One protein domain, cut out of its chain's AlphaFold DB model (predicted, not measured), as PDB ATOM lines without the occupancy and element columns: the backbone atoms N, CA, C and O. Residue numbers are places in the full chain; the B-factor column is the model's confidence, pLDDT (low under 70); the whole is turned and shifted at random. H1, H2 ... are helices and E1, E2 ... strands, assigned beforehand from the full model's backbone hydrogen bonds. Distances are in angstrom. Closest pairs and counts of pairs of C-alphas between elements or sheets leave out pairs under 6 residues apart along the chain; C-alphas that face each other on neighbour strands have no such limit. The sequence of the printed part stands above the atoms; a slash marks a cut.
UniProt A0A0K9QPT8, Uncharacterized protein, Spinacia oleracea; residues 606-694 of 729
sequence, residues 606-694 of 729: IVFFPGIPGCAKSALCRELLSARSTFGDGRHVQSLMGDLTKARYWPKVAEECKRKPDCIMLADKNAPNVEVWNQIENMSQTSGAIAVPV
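AT A GLANCE: This is residues 606 to 694 of the 729 residues of an uncharacterized protein of Spinacia oleracea (UniProt A0A0K9QPT8). A twisted sheet of four parallel strands makes the middle of three layers, with H3 and H4 side by side over one face and H1 over E2 and E3 on the other. The printed part has 89 residues, with four named helices and four named strands in the order E1 H1 H2 E2 H3 E3 H4 E4. The sheet's order is E2 E3 E1 E4, and the class is mixed, helices and strands. The whole is compact, with a radius of gyration of the C-alphas of 12.3 A and spans of 33 by 31 by 21 A.

IN THESE COORDINATES: The inner strands are E3, residues 664 to 670, 16.9 A long, and E1, residues 606 to 609, beginning at C-alpha 606 (-44.499, -3.441, 35.227). The edge strands are E2, residues 637 to 641, and E4, residues 690 to 693, ending at C-alpha 693 (-39.787, 0.697, 29.808). The helices are H1, residues 617 to 626, 14.0 A; H2, residues 628 to 631; H3, residues 649 to 659, 15.6 A; and H4, residues 674 to 687, 19.8 A.

HOW THE PARTS SIT: Within hydrogen-bond range are N 638 and O 664 of the neighbours E2 and E3, at 2.9 A, N 607 and O 665 of the neighbours E1 and E3, at 2.8 A, and N 606 and O 690 of the neighbours E1 and E4, at 2.8 A. H1 is on the sheet at a height of 8.6 A, with the C-alphas of Ser 618 and Asp 668 closest to E3 at 5.6 A. On the opposite face H3 and H4 touch, their closest C-alphas Lys 658 and Ser 687 5.5 A apart, at a shallow tilt of 9 degrees, the same way. H2 is only just not on the sheet, with 4 pairs of C-alphas within 10 A. E2, H3, E3 form a strand-helix-strand unit, two parallel neighbours with a helix between them along the chain, its crossover right-handed. Two split units, each with another strand between its two in the sheet, are E1, H1 H2, E2 and E3, H4, E4, both right-handed. Every O i to N i+4 pair is within hydrogen-bond range in H1, H3 and H4; H2 is too short for one.

THE WHOLE: The C-alphas of Gly 632 and Ala 647, the two farthest apart, are 33.9 A apart. The printed part has no cut and no long link. Mean pLDDT of the printed part is 72.6; 29 residues are under 70, among them 610 to 616, 626 to 635 and 641 to 647.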
ATOM      1  N   ILE A 606     -44.088  -2.954  36.551       83.81
ATOM      2  CA  ILE A 606     -44.499  -3.441  35.227       83.81
ATOM      3  C   ILE A 606     -43.377  -3.139  34.237       83.81
ATOM      4  O   ILE A 606     -43.257  -2.020  33.752       83.81
ATOM      5  N   VAL A 607     -42.558  -4.135  33.917       84.00
ATOM      6  CA  VAL A 607     -41.447  -4.009  32.966       84.00
ATOM      7  C   VAL A 607     -41.952  -4.317  31.558       84.00
ATOM      8  O   VAL A 607     -42.468  -5.411  31.319       84.00
ATOM      9  N   PHE A 608     -41.816  -3.385  30.612       82.88
ATOM     10  CA  PHE A 608     -42.347  -3.537  29.252       82.88
ATOM     11  C   PHE A 608     -41.395  -3.037  28.158       82.88
ATOM     12  O   PHE A 608     -40.465  -2.286  28.423       82.88
ATOM     13  N   PHE A 609     -41.640  -3.443  26.906       82.94
ATOM     14  CA  PHE A 609     -40.778  -3.116  25.765       82.94
ATOM     15  C   PHE A 609     -41.469  -2.135  24.799       82.94
ATOM     16  O   PHE A 609     -42.510  -2.485  24.226       82.94
ATOM     17  N   PRO A 610     -40.903  -0.940  24.561       69.69
ATOM     18  CA  PRO A 610     -41.471   0.087  23.695       69.69
ATOM     19  C   PRO A 610     -41.219  -0.249  22.217       69.69
ATOM     20  O   PRO A 610     -40.338   0.291  21.566       69.69
ATOM     21  N   GLY A 611     -41.956  -1.219  21.671       65.50
ATOM     22  CA  GLY A 611     -42.054  -1.410  20.218       65.50
ATOM     23  C   GLY A 611     -40.807  -1.898  19.465       65.50
ATOM     24  O   GLY A 611     -40.899  -2.041  18.253       65.50
ATOM     25  N   ILE A 612     -39.688  -2.203  20.127       60.41
ATOM     26  CA  ILE A 612     -38.406  -2.490  19.460       60.41
ATOM     27  C   ILE A 612     -38.450  -3.849  18.729       60.41
ATOM     28  O   ILE A 612     -38.650  -4.892  19.368       60.41
ATOM     29  N   PRO A 613     -38.294  -3.899  17.393       54.88
ATOM     30  CA  PRO A 613     -38.184  -5.155  16.658       54.88
ATOM     31  C   PRO A 613     -36.843  -5.841  16.953       54.88
ATOM     32  O   PRO A 613     -35.809  -5.192  17.020       54.88
ATOM     33  N   GLY A 614     -36.841  -7.167  17.118       54.84
ATOM     34  CA  GLY A 614     -35.597  -7.938  17.265       54.84
ATOM     35  C   GLY A 614     -34.892  -7.846  18.628       54.84
ATOM     36  O   GLY A 614     -33.841  -8.452  18.790       54.84
ATOM     37  N   CYS A 615     -35.481  -7.191  19.634       59.16
ATOM     38  CA  CYS A 615     -34.884  -6.965  20.962       59.16
ATOM     39  C   CYS A 615     -34.710  -8.212  21.858       59.16
ATOM     40  O   CYS A 615     -34.495  -8.079  23.058       59.16
ATOM     41  N   ALA A 616     -34.872  -9.425  21.316       63.53
ATOM     42  CA  ALA A 616     -34.788 -10.694  22.049       63.53
ATOM     43  C   ALA A 616     -35.613 -10.755  23.360       63.53
ATOM     44  O   ALA A 616     -35.313 -11.560  24.240       63.53
ATOM     45  N   LYS A 617     -36.689  -9.958  23.482       71.31
ATOM     46  CA  LYS A 617     -37.514  -9.805  24.700       71.31
ATOM     47  C   LYS A 617     -37.898 -11.115  25.390       71.31
ATOM     48  O   LYS A 617     -37.757 -11.225  26.598       71.31
ATOM     49  N   SER A 618     -38.296 -12.137  24.633       72.25
ATOM     50  CA  SER A 618     -38.730 -13.421  25.194       72.25
ATOM     51  C   SER A 618     -37.566 -14.236  25.759       72.25
ATOM     52  O   SER A 618     -37.760 -15.042  26.669       72.25
ATOM     53  N   ALA A 619     -36.352 -14.033  25.239       67.00
ATOM     54  CA  ALA A 619     -35.135 -14.577  25.827       67.00
ATOM     55  C   ALA A 619     -34.766 -13.803  27.101       67.00
ATOM     56  O   ALA A 619     -34.520 -14.433  28.125       67.00
ATOM     57  N   LEU A 620     -34.856 -12.467  27.077       67.94
ATOM     58  CA  LEU A 620     -34.568 -11.616  28.235       67.94
ATOM     59  C   LEU A 620     -35.545 -11.854  29.401       67.94
ATOM     60  O   LEU A 620     -35.121 -12.043  30.535       67.94
ATOM     61  N   CYS A 621     -36.854 -11.919  29.143       72.56
ATOM     62  CA  CYS A 621     -37.852 -12.240  30.166       72.56
ATOM     63  C   CYS A 621     -37.606 -13.625  30.777       72.56
ATOM     64  O   CYS A 621     -37.768 -13.800  31.982       72.56
ATOM     65  N   ARG A 622     -37.178 -14.606  29.969       72.62
ATOM     66  CA  ARG A 622     -36.841 -15.953  30.449       72.62
ATOM     67  C   ARG A 622     -35.583 -15.953  31.313       72.62
ATOM     68  O   ARG A 622     -35.562 -16.623  32.342       72.62
ATOM     69  N   GLU A 623     -34.570 -15.189  30.923       68.75
ATOM     70  CA  GLU A 623     -33.339 -15.022  31.690       68.75
ATOM     71  C   GLU A 623     -33.625 -14.359  33.046       68.75
ATOM     72  O   GLU A 623     -33.289 -14.926  34.084       68.75
ATOM     73  N   LEU A 624     -34.375 -13.254  33.063       67.31
ATOM     74  CA  LEU A 624     -34.782 -12.564  34.294       67.31
ATOM     75  C   LEU A 624     -35.673 -13.432  35.203       67.31
ATOM     76  O   LEU A 624     -35.532 -13.387  36.424       67.31
ATOM     77  N   LEU A 625     -36.551 -14.267  34.634       72.25
ATOM     78  CA  LEU A 625     -37.338 -15.245  35.398       72.25
ATOM     79  C   LEU A 625     -36.483 -16.351  36.025       72.25
ATOM     80  O   LEU A 625     -36.868 -16.886  37.069       72.25
ATOM     81  N   SER A 626     -35.375 -16.723  35.379       64.75
ATOM     82  CA  SER A 626     -34.433 -17.733  35.875       64.75
ATOM     83  C   SER A 626     -33.447 -17.161  36.898       64.75
ATOM     84  O   SER A 626     -33.062 -17.852  37.838       64.75
ATOM     85  N   ALA A 627     -33.124 -15.871  36.790       58.41
ATOM     86  CA  ALA A 627     -32.209 -15.144  37.660       58.41
ATOM     87  C   ALA A 627     -32.948 -14.451  38.827       58.41
ATOM     88  O   ALA A 627     -32.746 -13.272  39.116       58.41
ATOM     89  N   ARG A 628     -33.837 -15.179  39.523       53.97
ATOM     90  CA  ARG A 628     -34.705 -14.622  40.589       53.97
ATOM     91  C   ARG A 628     -33.933 -13.974  41.745       53.97
ATOM     92  O   ARG A 628     -34.471 -13.104  42.423       53.97
ATOM     93  N   SER A 629     -32.684 -14.382  41.963       51.69
ATOM     94  CA  SER A 629     -31.787 -13.831  42.985       51.69
ATOM     95  C   SER A 629     -31.262 -12.427  42.662       51.69
ATOM     96  O   SER A 629     -30.820 -11.731  43.571       51.69
ATOM     97  N   THR A 630     -31.316 -11.987  41.401       50.81
ATOM     98  CA  THR A 630     -30.688 -10.734  40.940       50.81
ATOM     99  C   THR A 630     -31.475  -9.487  41.342       50.81
ATOM    100  O   THR A 630     -30.898  -8.413  41.472       50.81
ATOM    101  N   PHE A 631     -32.782  -9.613  41.596       57.16
ATOM    102  CA  PHE A 631     -33.634  -8.474  41.952       57.16
ATOM    103  C   PHE A 631     -33.504  -8.030  43.417       57.16
ATOM    104  O   PHE A 631     -34.082  -7.007  43.764       57.16
ATOM    105  N   GLY A 632     -32.783  -8.772  44.275       48.97
ATOM    106  CA  GLY A 632     -32.372  -8.380  45.640       48.97
ATOM    107  C   GLY A 632     -33.479  -8.051  46.659       48.97
ATOM    108  O   GLY A 632     -33.196  -7.892  47.841       48.97
ATOM    109  N   ASP A 633     -34.737  -7.966  46.227       55.28
ATOM    110  CA  ASP A 633     -35.807  -7.254  46.934       55.28
ATOM    111  C   ASP A 633     -36.948  -8.179  47.409       55.28
ATOM    112  O   ASP A 633     -37.951  -7.736  47.973       55.28
ATOM    113  N   GLY A 634     -36.818  -9.491  47.185       56.97
ATOM    114  CA  GLY A 634     -37.782 -10.511  47.626       56.97
ATOM    115  C   GLY A 634     -39.154 -10.462  46.936       56.97
ATOM    116  O   GLY A 634     -40.031 -11.251  47.285       56.97
ATOM    117  N   ARG A 635     -39.360  -9.563  45.960       68.94
ATOM    118  CA  ARG A 635     -40.607  -9.457  45.189       68.94
ATOM    119  C   ARG A 635     -40.767 -10.633  44.229       68.94
ATOM    120  O   ARG A 635     -39.814 -11.079  43.591       68.94
ATOM    121  N   HIS A 636     -41.997 -11.123  44.105       74.12
ATOM    122  CA  HIS A 636     -42.331 -12.199  43.179       74.12
ATOM    123  C   HIS A 636     -42.251 -11.695  41.731       74.12
ATOM    124  O   HIS A 636     -42.956 -10.755  41.368       74.12
ATOM    125  N   VAL A 637     -41.405 -12.322  40.907       77.75
ATOM    126  CA  VAL A 637     -41.267 -12.008  39.475       77.75
ATOM    127  C   VAL A 637     -42.135 -12.963  38.663       77.75
ATOM    128  O   VAL A 637     -42.013 -14.182  38.799       77.75
ATOM    129  N   GLN A 638     -42.988 -12.417  37.801       80.88
ATOM    130  CA  GLN A 638     -43.852 -13.176  36.900       80.88
ATOM    131  C   GLN A 638     -43.781 -12.620  35.475       80.88
ATOM    132  O   GLN A 638     -43.524 -11.438  35.271       80.88
ATOM    133  N   SER A 639     -44.008 -13.472  34.477       81.00
ATOM    134  CA  SER A 639     -44.107 -13.067  33.072       81.00
ATOM    135  C   SER A 639     -45.252 -13.809  32.402       81.00
ATOM    136  O   SER A 639     -45.519 -14.967  32.719       81.00
ATOM    137  N   LEU A 640     -45.909 -13.153  31.452       74.06
ATOM    138  CA  LEU A 640     -46.903 -13.762  30.577       74.06
ATOM    139  C   LEU A 640     -46.304 -13.846  29.175       74.06
ATOM    140  O   LEU A 640     -45.960 -12.819  28.605       74.06
ATOM    141  N   MET A 641     -46.201 -15.043  28.590       66.94
ATOM    142  CA  MET A 641     -45.688 -15.180  27.219       66.94
ATOM    143  C   MET A 641     -46.674 -14.604  26.193       66.94
ATOM    144  O   MET A 641     -47.818 -15.067  26.075       66.94
ATOM    145  N   GLY A 642     -46.208 -13.636  25.400       57.97
ATOM    146  CA  GLY A 642     -47.020 -12.924  24.412       57.97
ATOM    147  C   GLY A 642     -47.512 -13.765  23.238       57.97
ATOM    148  O   GLY A 642     -48.557 -13.445  22.669       57.97
ATOM    149  N   ASP A 643     -46.814 -14.855  22.906       56.47
ATOM    150  CA  ASP A 643     -47.115 -15.703  21.741       56.47
ATOM    151  C   ASP A 643     -48.235 -16.727  22.007       56.47
ATOM    152  O   ASP A 643     -48.897 -17.205  21.083       56.47
ATOM    153  N   LEU A 644     -48.494 -17.046  23.281       50.50
ATOM    154  CA  LEU A 644     -49.519 -18.011  23.708       50.50
ATOM    155  C   LEU A 644     -50.879 -17.354  23.977       50.50
ATOM    156  O   LEU A 644     -51.913 -18.021  24.060       50.50
ATOM    157  N   THR A 645     -50.901 -16.029  24.076       54.47
ATOM    158  CA  THR A 645     -52.107 -15.228  24.235       54.47
ATOM    159  C   THR A 645     -52.334 -14.427  22.954       54.47
ATOM    160  O   THR A 645     -51.550 -13.556  22.601       54.47
ATOM    161  N   LYS A 646     -53.422 -14.742  22.230       56.44
ATOM    162  CA  LYS A 646     -53.879 -14.028  21.015       56.44
ATOM    163  C   LYS A 646     -54.141 -12.525  21.303       56.44
ATOM    164  O   LYS A 646     -53.629 -11.970  22.265       56.44
ATOM    165  N   ALA A 647     -54.958 -11.821  20.517       56.06
ATOM    166  CA  ALA A 647     -55.212 -10.363  20.602       56.06
ATOM    167  C   ALA A 647     -55.679  -9.761  21.971       56.06
ATOM    168  O   ALA A 647     -56.064  -8.602  22.016       56.06
ATOM    169  N   ARG A 648     -55.639 -10.498  23.093       70.06
ATOM    170  CA  ARG A 648     -56.011 -10.079  24.459       70.06
ATOM    171  C   ARG A 648     -54.849 -10.139  25.467       70.06
ATOM    172  O   ARG A 648     -55.053 -10.523  26.611       70.06
ATOM    173  N   TYR A 649     -53.630  -9.819  25.041       82.50
ATOM    174  CA  TYR A 649     -52.448  -9.881  25.912       82.50
ATOM    175  C   TYR A 649     -52.482  -8.841  27.046       82.50
ATOM    176  O   TYR A 649     -52.539  -9.204  28.215       82.50
ATOM    177  N   TRP A 650     -52.523  -7.553  26.701       83.19
ATOM    178  CA  TRP A 650     -52.486  -6.447  27.666       83.19
ATOM    179  C   TRP A 650     -53.651  -6.445  28.673       83.19
ATOM    180  O   TRP A 650     -53.394  -6.240  29.857       83.19
ATOM    181  N   PRO A 651     -54.895  -6.808  28.293       82.25
ATOM    182  CA  PRO A 651     -55.970  -7.011  29.266       82.25
ATOM    183  C   PRO A 651     -55.688  -8.095  30.318       82.25
ATOM    184  O   PRO A 651     -56.113  -7.958  31.459       82.25
ATOM    185  N   LYS A 652     -54.960  -9.165  29.964       81.19
ATOM    186  CA  LYS A 652     -54.575 -10.215  30.923       81.19
ATOM    187  C   LYS A 652     -53.456  -9.766  31.854       81.19
ATOM    188  O   LYS A 652     -53.473 -10.113  33.027       81.19
ATOM    189  N   VAL A 653     -52.514  -8.974  31.341       81.50
ATOM    190  CA  VAL A 653     -51.489  -8.329  32.174       81.50
ATOM    191  C   VAL A 653     -52.162  -7.441  33.226       81.50
ATOM    192  O   VAL A 653     -51.815  -7.531  34.398       81.50
ATOM    193  N   ALA A 654     -53.188  -6.676  32.841       81.75
ATOM    194  CA  ALA A 654     -53.952  -5.840  33.769       81.75
ATOM    195  C   ALA A 654     -54.647  -6.646  34.881       81.75
ATOM    196  O   ALA A 654     -54.613  -6.255  36.046       81.75
ATOM    197  N   GLU A 655     -55.265  -7.778  34.532       82.06
ATOM    198  CA  GLU A 655     -55.924  -8.667  35.496       82.06
ATOM    199  C   GLU A 655     -54.925  -9.248  36.508       82.06
ATOM    200  O   GLU A 655     -55.186  -9.243  37.711       82.06
ATOM    201  N   GLU A 656     -53.743  -9.661  36.046       80.69
ATOM    202  CA  GLU A 656     -52.687 -10.179  36.916       80.69
ATOM    203  C   GLU A 656     -52.062  -9.099  37.809       80.69
ATOM    204  O   GLU A 656     -51.848  -9.350  38.996       80.69
ATOM    205  N   CYS A 657     -51.832  -7.887  37.292       78.94
ATOM    206  CA  CYS A 657     -51.366  -6.754  38.101       78.94
ATOM    207  C   CYS A 657     -52.387  -6.369  39.183       78.94
ATOM    208  O   CYS A 657     -52.006  -6.008  40.294       78.94
ATOM    209  N   LYS A 658     -53.692  -6.508  38.904       80.62
ATOM    210  CA  LYS A 658     -54.752  -6.307  39.903       80.62
ATOM    211  C   LYS A 658     -54.790  -7.427  40.946       80.62
ATOM    212  O   LYS A 658     -55.071  -7.167  42.114       80.62
ATOM    213  N   ARG A 659     -54.526  -8.671  40.535       80.69
ATOM    214  CA  ARG A 659     -54.504  -9.844  41.420       80.69
ATOM    215  C   ARG A 659     -53.301  -9.839  42.368       80.69
ATOM    216  O   ARG A 659     -53.438 -10.283  43.505       80.69
ATOM    217  N   LYS A 660     -52.146  -9.351  41.906       80.88
ATOM    218  CA  LYS A 660     -50.878  -9.293  42.653       80.88
ATOM    219  C   LYS A 660     -50.221  -7.905  42.510       80.88
ATOM    220  O   LYS A 660     -49.319  -7.744  41.687       80.88
ATOM    221  N   PRO A 661     -50.654  -6.896  43.284       75.81
ATOM    222  CA  PRO A 661     -50.192  -5.511  43.124       75.81
ATOM    223  C   PRO A 661     -48.740  -5.261  43.573       75.81
ATOM    224  O   PRO A 661     -48.181  -4.218  43.259       75.81
ATOM    225  N   ASP A 662     -48.118  -6.201  44.284       79.44
ATOM    226  CA  ASP A 662     -46.763  -6.139  44.851       79.44
ATOM    227  C   ASP A 662     -45.710  -6.937  44.046       79.44
ATOM    228  O   ASP A 662     -44.567  -7.107  44.481       79.44
ATOM    229  N   CYS A 663     -46.076  -7.440  42.860       81.56
ATOM    230  CA  CYS A 663     -45.202  -8.261  42.018       81.56
ATOM    231  C   CYS A 663     -44.418  -7.453  40.967       81.56
ATOM    232  O   CYS A 663     -44.765  -6.321  40.632       81.56
ATOM    233  N   ILE A 664     -43.370  -8.069  40.412       83.56
ATOM    234  CA  ILE A 664     -42.673  -7.591  39.211       83.56
ATOM    235  C   ILE A 664     -43.243  -8.346  38.007       83.56
ATOM    236  O   ILE A 664     -43.018  -9.546  37.851       83.56
ATOM    237  N   MET A 665     -43.984  -7.645  37.158       84.94
ATOM    238  CA  MET A 665     -44.579  -8.159  35.931       84.94
ATOM    239  C   MET A 665     -43.670  -7.871  34.733       84.94
ATOM    240  O   MET A 665     -43.504  -6.720  34.342       84.94
ATOM    241  N   LEU A 666     -43.116  -8.914  34.116       84.81
ATOM    242  CA  LEU A 666     -42.344  -8.828  32.876       84.81
ATOM    243  C   LEU A 666     -43.271  -9.041  31.674       84.81
ATOM    244  O   LEU A 666     -43.717 -10.165  31.413       84.81
ATOM    245  N   ALA A 667     -43.558  -7.981  30.923       84.25
ATOM    246  CA  ALA A 667     -44.413  -8.052  29.750       84.25
ATOM    247  C   ALA A 667     -43.630  -8.546  28.516       84.25
ATOM    248  O   ALA A 667     -43.021  -7.754  27.801       84.25
ATOM    249  N   ASP A 668     -43.715  -9.843  28.204       80.94
ATOM    250  CA  ASP A 668     -43.154 -10.467  26.993       80.94
ATOM    251  C   ASP A 668     -43.994 -10.164  25.729       80.94
ATOM    252  O   ASP A 668     -44.395 -11.040  24.957       80.94
ATOM    253  N   LYS A 669     -44.315  -8.881  25.518       82.06
ATOM    254  CA  LYS A 669     -44.937  -8.353  24.300       82.06
ATOM    255  C   LYS A 669     -44.581  -6.883  24.122       82.06
ATOM    256  O   LYS A 669     -44.486  -6.132  25.086       82.06
ATOM    257  N   ASN A 670     -44.437  -6.467  22.867       76.81
ATOM    258  CA  ASN A 670     -44.180  -5.068  22.549       76.81
ATOM    259  C   ASN A 670     -45.411  -4.201  22.857       76.81
ATOM    260  O   ASN A 670     -46.551  -4.620  22.618       76.81
ATOM    261  N   ALA A 671     -45.154  -2.976  23.312       77.19
ATOM    262  CA  ALA A 671     -46.102  -1.872  23.428       77.19
ATOM    263  C   ALA A 671     -45.849  -0.840  22.310       77.19
ATOM    264  O   ALA A 671     -45.229   0.194  22.554       77.19
ATOM    265  N   PRO A 672     -46.243  -1.130  21.054       68.06
ATOM    266  CA  PRO A 672     -45.833  -0.330  19.901       68.06
ATOM    267  C   PRO A 672     -46.677   0.931  19.671       68.06
ATOM    268  O   PRO A 672     -46.327   1.722  18.805       68.06
ATOM    269  N   ASN A 673     -47.815   1.100  20.354       76.06
ATOM    270  CA  ASN A 673     -48.768   2.173  20.061       76.06
ATOM    271  C   ASN A 673     -49.334   2.827  21.330       76.06
ATOM    272  O   ASN A 673     -49.362   2.219  22.398       76.06
ATOM    273  N   VAL A 674     -49.820   4.061  21.189       71.62
ATOM    274  CA  VAL A 674     -50.334   4.900  22.287       71.62
ATOM    275  C   VAL A 674     -51.460   4.217  23.075       71.62
ATOM    276  O   VAL A 674     -51.532   4.349  24.291       71.62
ATOM    277  N   GLU A 675     -52.300   3.414  22.420       76.75
ATOM    278  CA  GLU A 675     -53.382   2.673  23.083       76.75
ATOM    279  C   GLU A 675     -52.869   1.688  24.142       76.75
ATOM    280  O   GLU A 675     -53.480   1.545  25.200       76.75
ATOM    281  N   VAL A 676     -51.747   1.012  23.879       80.38
ATOM    282  CA  VAL A 676     -51.124   0.103  24.849       80.38
ATOM    283  C   VAL A 676     -50.456   0.881  25.980       80.38
ATOM    284  O   VAL A 676     -50.545   0.464  27.131       80.38
ATOM    285  N   TRP A 677     -49.834   2.018  25.681       77.75
ATOM    286  CA  TRP A 677     -49.239   2.875  26.709       77.75
ATOM    287  C   TRP A 677     -50.297   3.419  27.672       77.75
ATOM    288  O   TRP A 677     -50.118   3.304  28.880       77.75
ATOM    289  N   ASN A 678     -51.450   3.859  27.160       78.19
ATOM    290  CA  ASN A 678     -52.592   4.263  27.985       78.19
ATOM    291  C   ASN A 678     -53.122   3.102  28.849       78.19
ATOM    292  O   ASN A 678     -53.580   3.311  29.971       78.19
ATOM    293  N   GLN A 679     -53.065   1.859  28.352       80.81
ATOM    294  CA  GLN A 679     -53.427   0.685  29.153       80.81
ATOM    295  C   GLN A 679     -52.429   0.440  30.285       80.81
ATOM    296  O   GLN A 679     -52.858   0.148  31.396       80.81
ATOM    297  N   ILE A 680     -51.124   0.561  30.027       80.44
ATOM    298  CA  ILE A 680     -50.077   0.402  31.048       80.44
ATOM    299  C   ILE A 680     -50.183   1.512  32.099       80.44
ATOM    300  O   ILE A 680     -50.122   1.227  33.289       80.44
ATOM    301  N   GLU A 681     -50.428   2.753  31.680       79.44
ATOM    302  CA  GLU A 681     -50.652   3.881  32.588       79.44
ATOM    303  C   GLU A 681     -51.869   3.643  33.494       79.44
ATOM    304  O   GLU A 681     -51.782   3.791  34.713       79.44
ATOM    305  N   ASN A 682     -52.984   3.177  32.927       80.19
ATOM    306  CA  ASN A 682     -54.169   2.816  33.703       80.19
ATOM    307  C   ASN A 682     -53.893   1.638  34.662       80.19
ATOM    308  O   ASN A 682     -54.364   1.635  35.800       80.19
ATOM    309  N   MET A 683     -53.086   0.648  34.257       83.50
ATOM    310  CA  MET A 683     -52.637  -0.426  35.157       83.50
ATOM    311  C   MET A 683     -51.838   0.141  36.332       83.50
ATOM    312  O   MET A 683     -52.146  -0.180  37.475       83.50
ATOM    313  N   SER A 684     -50.885   1.037  36.073       78.19
ATOM    314  CA  SER A 684     -50.104   1.705  37.115       78.19
ATOM    315  C   SER A 684     -50.972   2.501  38.089       78.19
ATOM    316  O   SER A 684     -50.806   2.371  39.300       78.19
ATOM    317  N   GLN A 685     -51.954   3.253  37.585       76.38
ATOM    318  CA  GLN A 685     -52.892   4.016  38.417       76.38
ATOM    319  C   GLN A 685     -53.812   3.113  39.256       76.38
ATOM    320  O   GLN A 685     -54.142   3.452  40.390       76.38
ATOM    321  N   THR A 686     -54.229   1.961  38.720       76.62
ATOM    322  CA  THR A 686     -55.189   1.064  39.389       76.62
ATOM    323  C   THR A 686     -54.548   0.067  40.349       76.62
ATOM    324  O   THR A 686     -55.163  -0.261  41.364       76.62
ATOM    325  N   SER A 687     -53.339  -0.426  40.064       77.00
ATOM    326  CA  SER A 687     -52.625  -1.374  40.930       77.00
ATOM    327  C   SER A 687     -51.585  -0.715  41.837       77.00
ATOM    328  O   SER A 687     -51.067  -1.386  42.727       77.00
ATOM    329  N   GLY A 688     -51.260   0.566  41.621       74.50
ATOM    330  CA  GLY A 688     -50.168   1.259  42.313       74.50
ATOM    331  C   GLY A 688     -48.776   0.762  41.905       74.50
ATOM    332  O   GLY A 688     -47.822   0.944  42.652       74.50
ATOM    333  N   ALA A 689     -48.665   0.083  40.758       79.44
ATOM    334  CA  ALA A 689     -47.396  -0.444  40.263       79.44
ATOM    335  C   ALA A 689     -46.676   0.587  39.387       79.44
ATOM    336  O   ALA A 689     -47.293   1.240  38.548       79.44
ATOM    337  N   ILE A 690     -45.357   0.687  39.514       78.12
ATOM    338  CA  ILE A 690     -44.533   1.562  38.677       78.12
ATOM    339  C   ILE A 690     -44.266   0.859  37.340       78.12
ATOM    340  O   ILE A 690     -43.719  -0.245  37.302       78.12
ATOM    341  N   ALA A 691     -44.646   1.480  36.226       77.62
ATOM    342  CA  ALA A 691     -44.270   0.990  34.902       77.62
ATOM    343  C   ALA A 691     -42.808   1.352  34.595       77.62
ATOM    344  O   ALA A 691     -42.346   2.422  34.972       77.62
ATOM    345  N   VAL A 692     -42.075   0.466  33.917       79.06
ATOM    346  CA  VAL A 692     -40.656   0.635  33.569       79.06
ATOM    347  C   VAL A 692     -40.422   0.164  32.125       79.06
ATOM    348  O   VAL A 692     -40.541  -1.034  31.849       79.06
ATOM    349  N   PRO A 693     -40.104   1.065  31.178       75.38
ATOM    350  CA  PRO A 693     -39.787   0.697  29.808       75.38
ATOM    351  C   PRO A 693     -38.337   0.212  29.717       75.38
ATOM    352  O   PRO A 693     -37.430   0.819  30.283       75.38
ATOM    353  N   VAL A 694     -38.106  -0.861  28.963       72.88
ATOM    354  CA  VAL A 694     -36.765  -1.372  28.649       72.88
ATOM    355  C   VAL A 694     -36.286  -0.740  27.345       72.88
ATOM    356  O   VAL A 694     -36.848  -1.017  26.284       72.88
TER     357      VAL A 694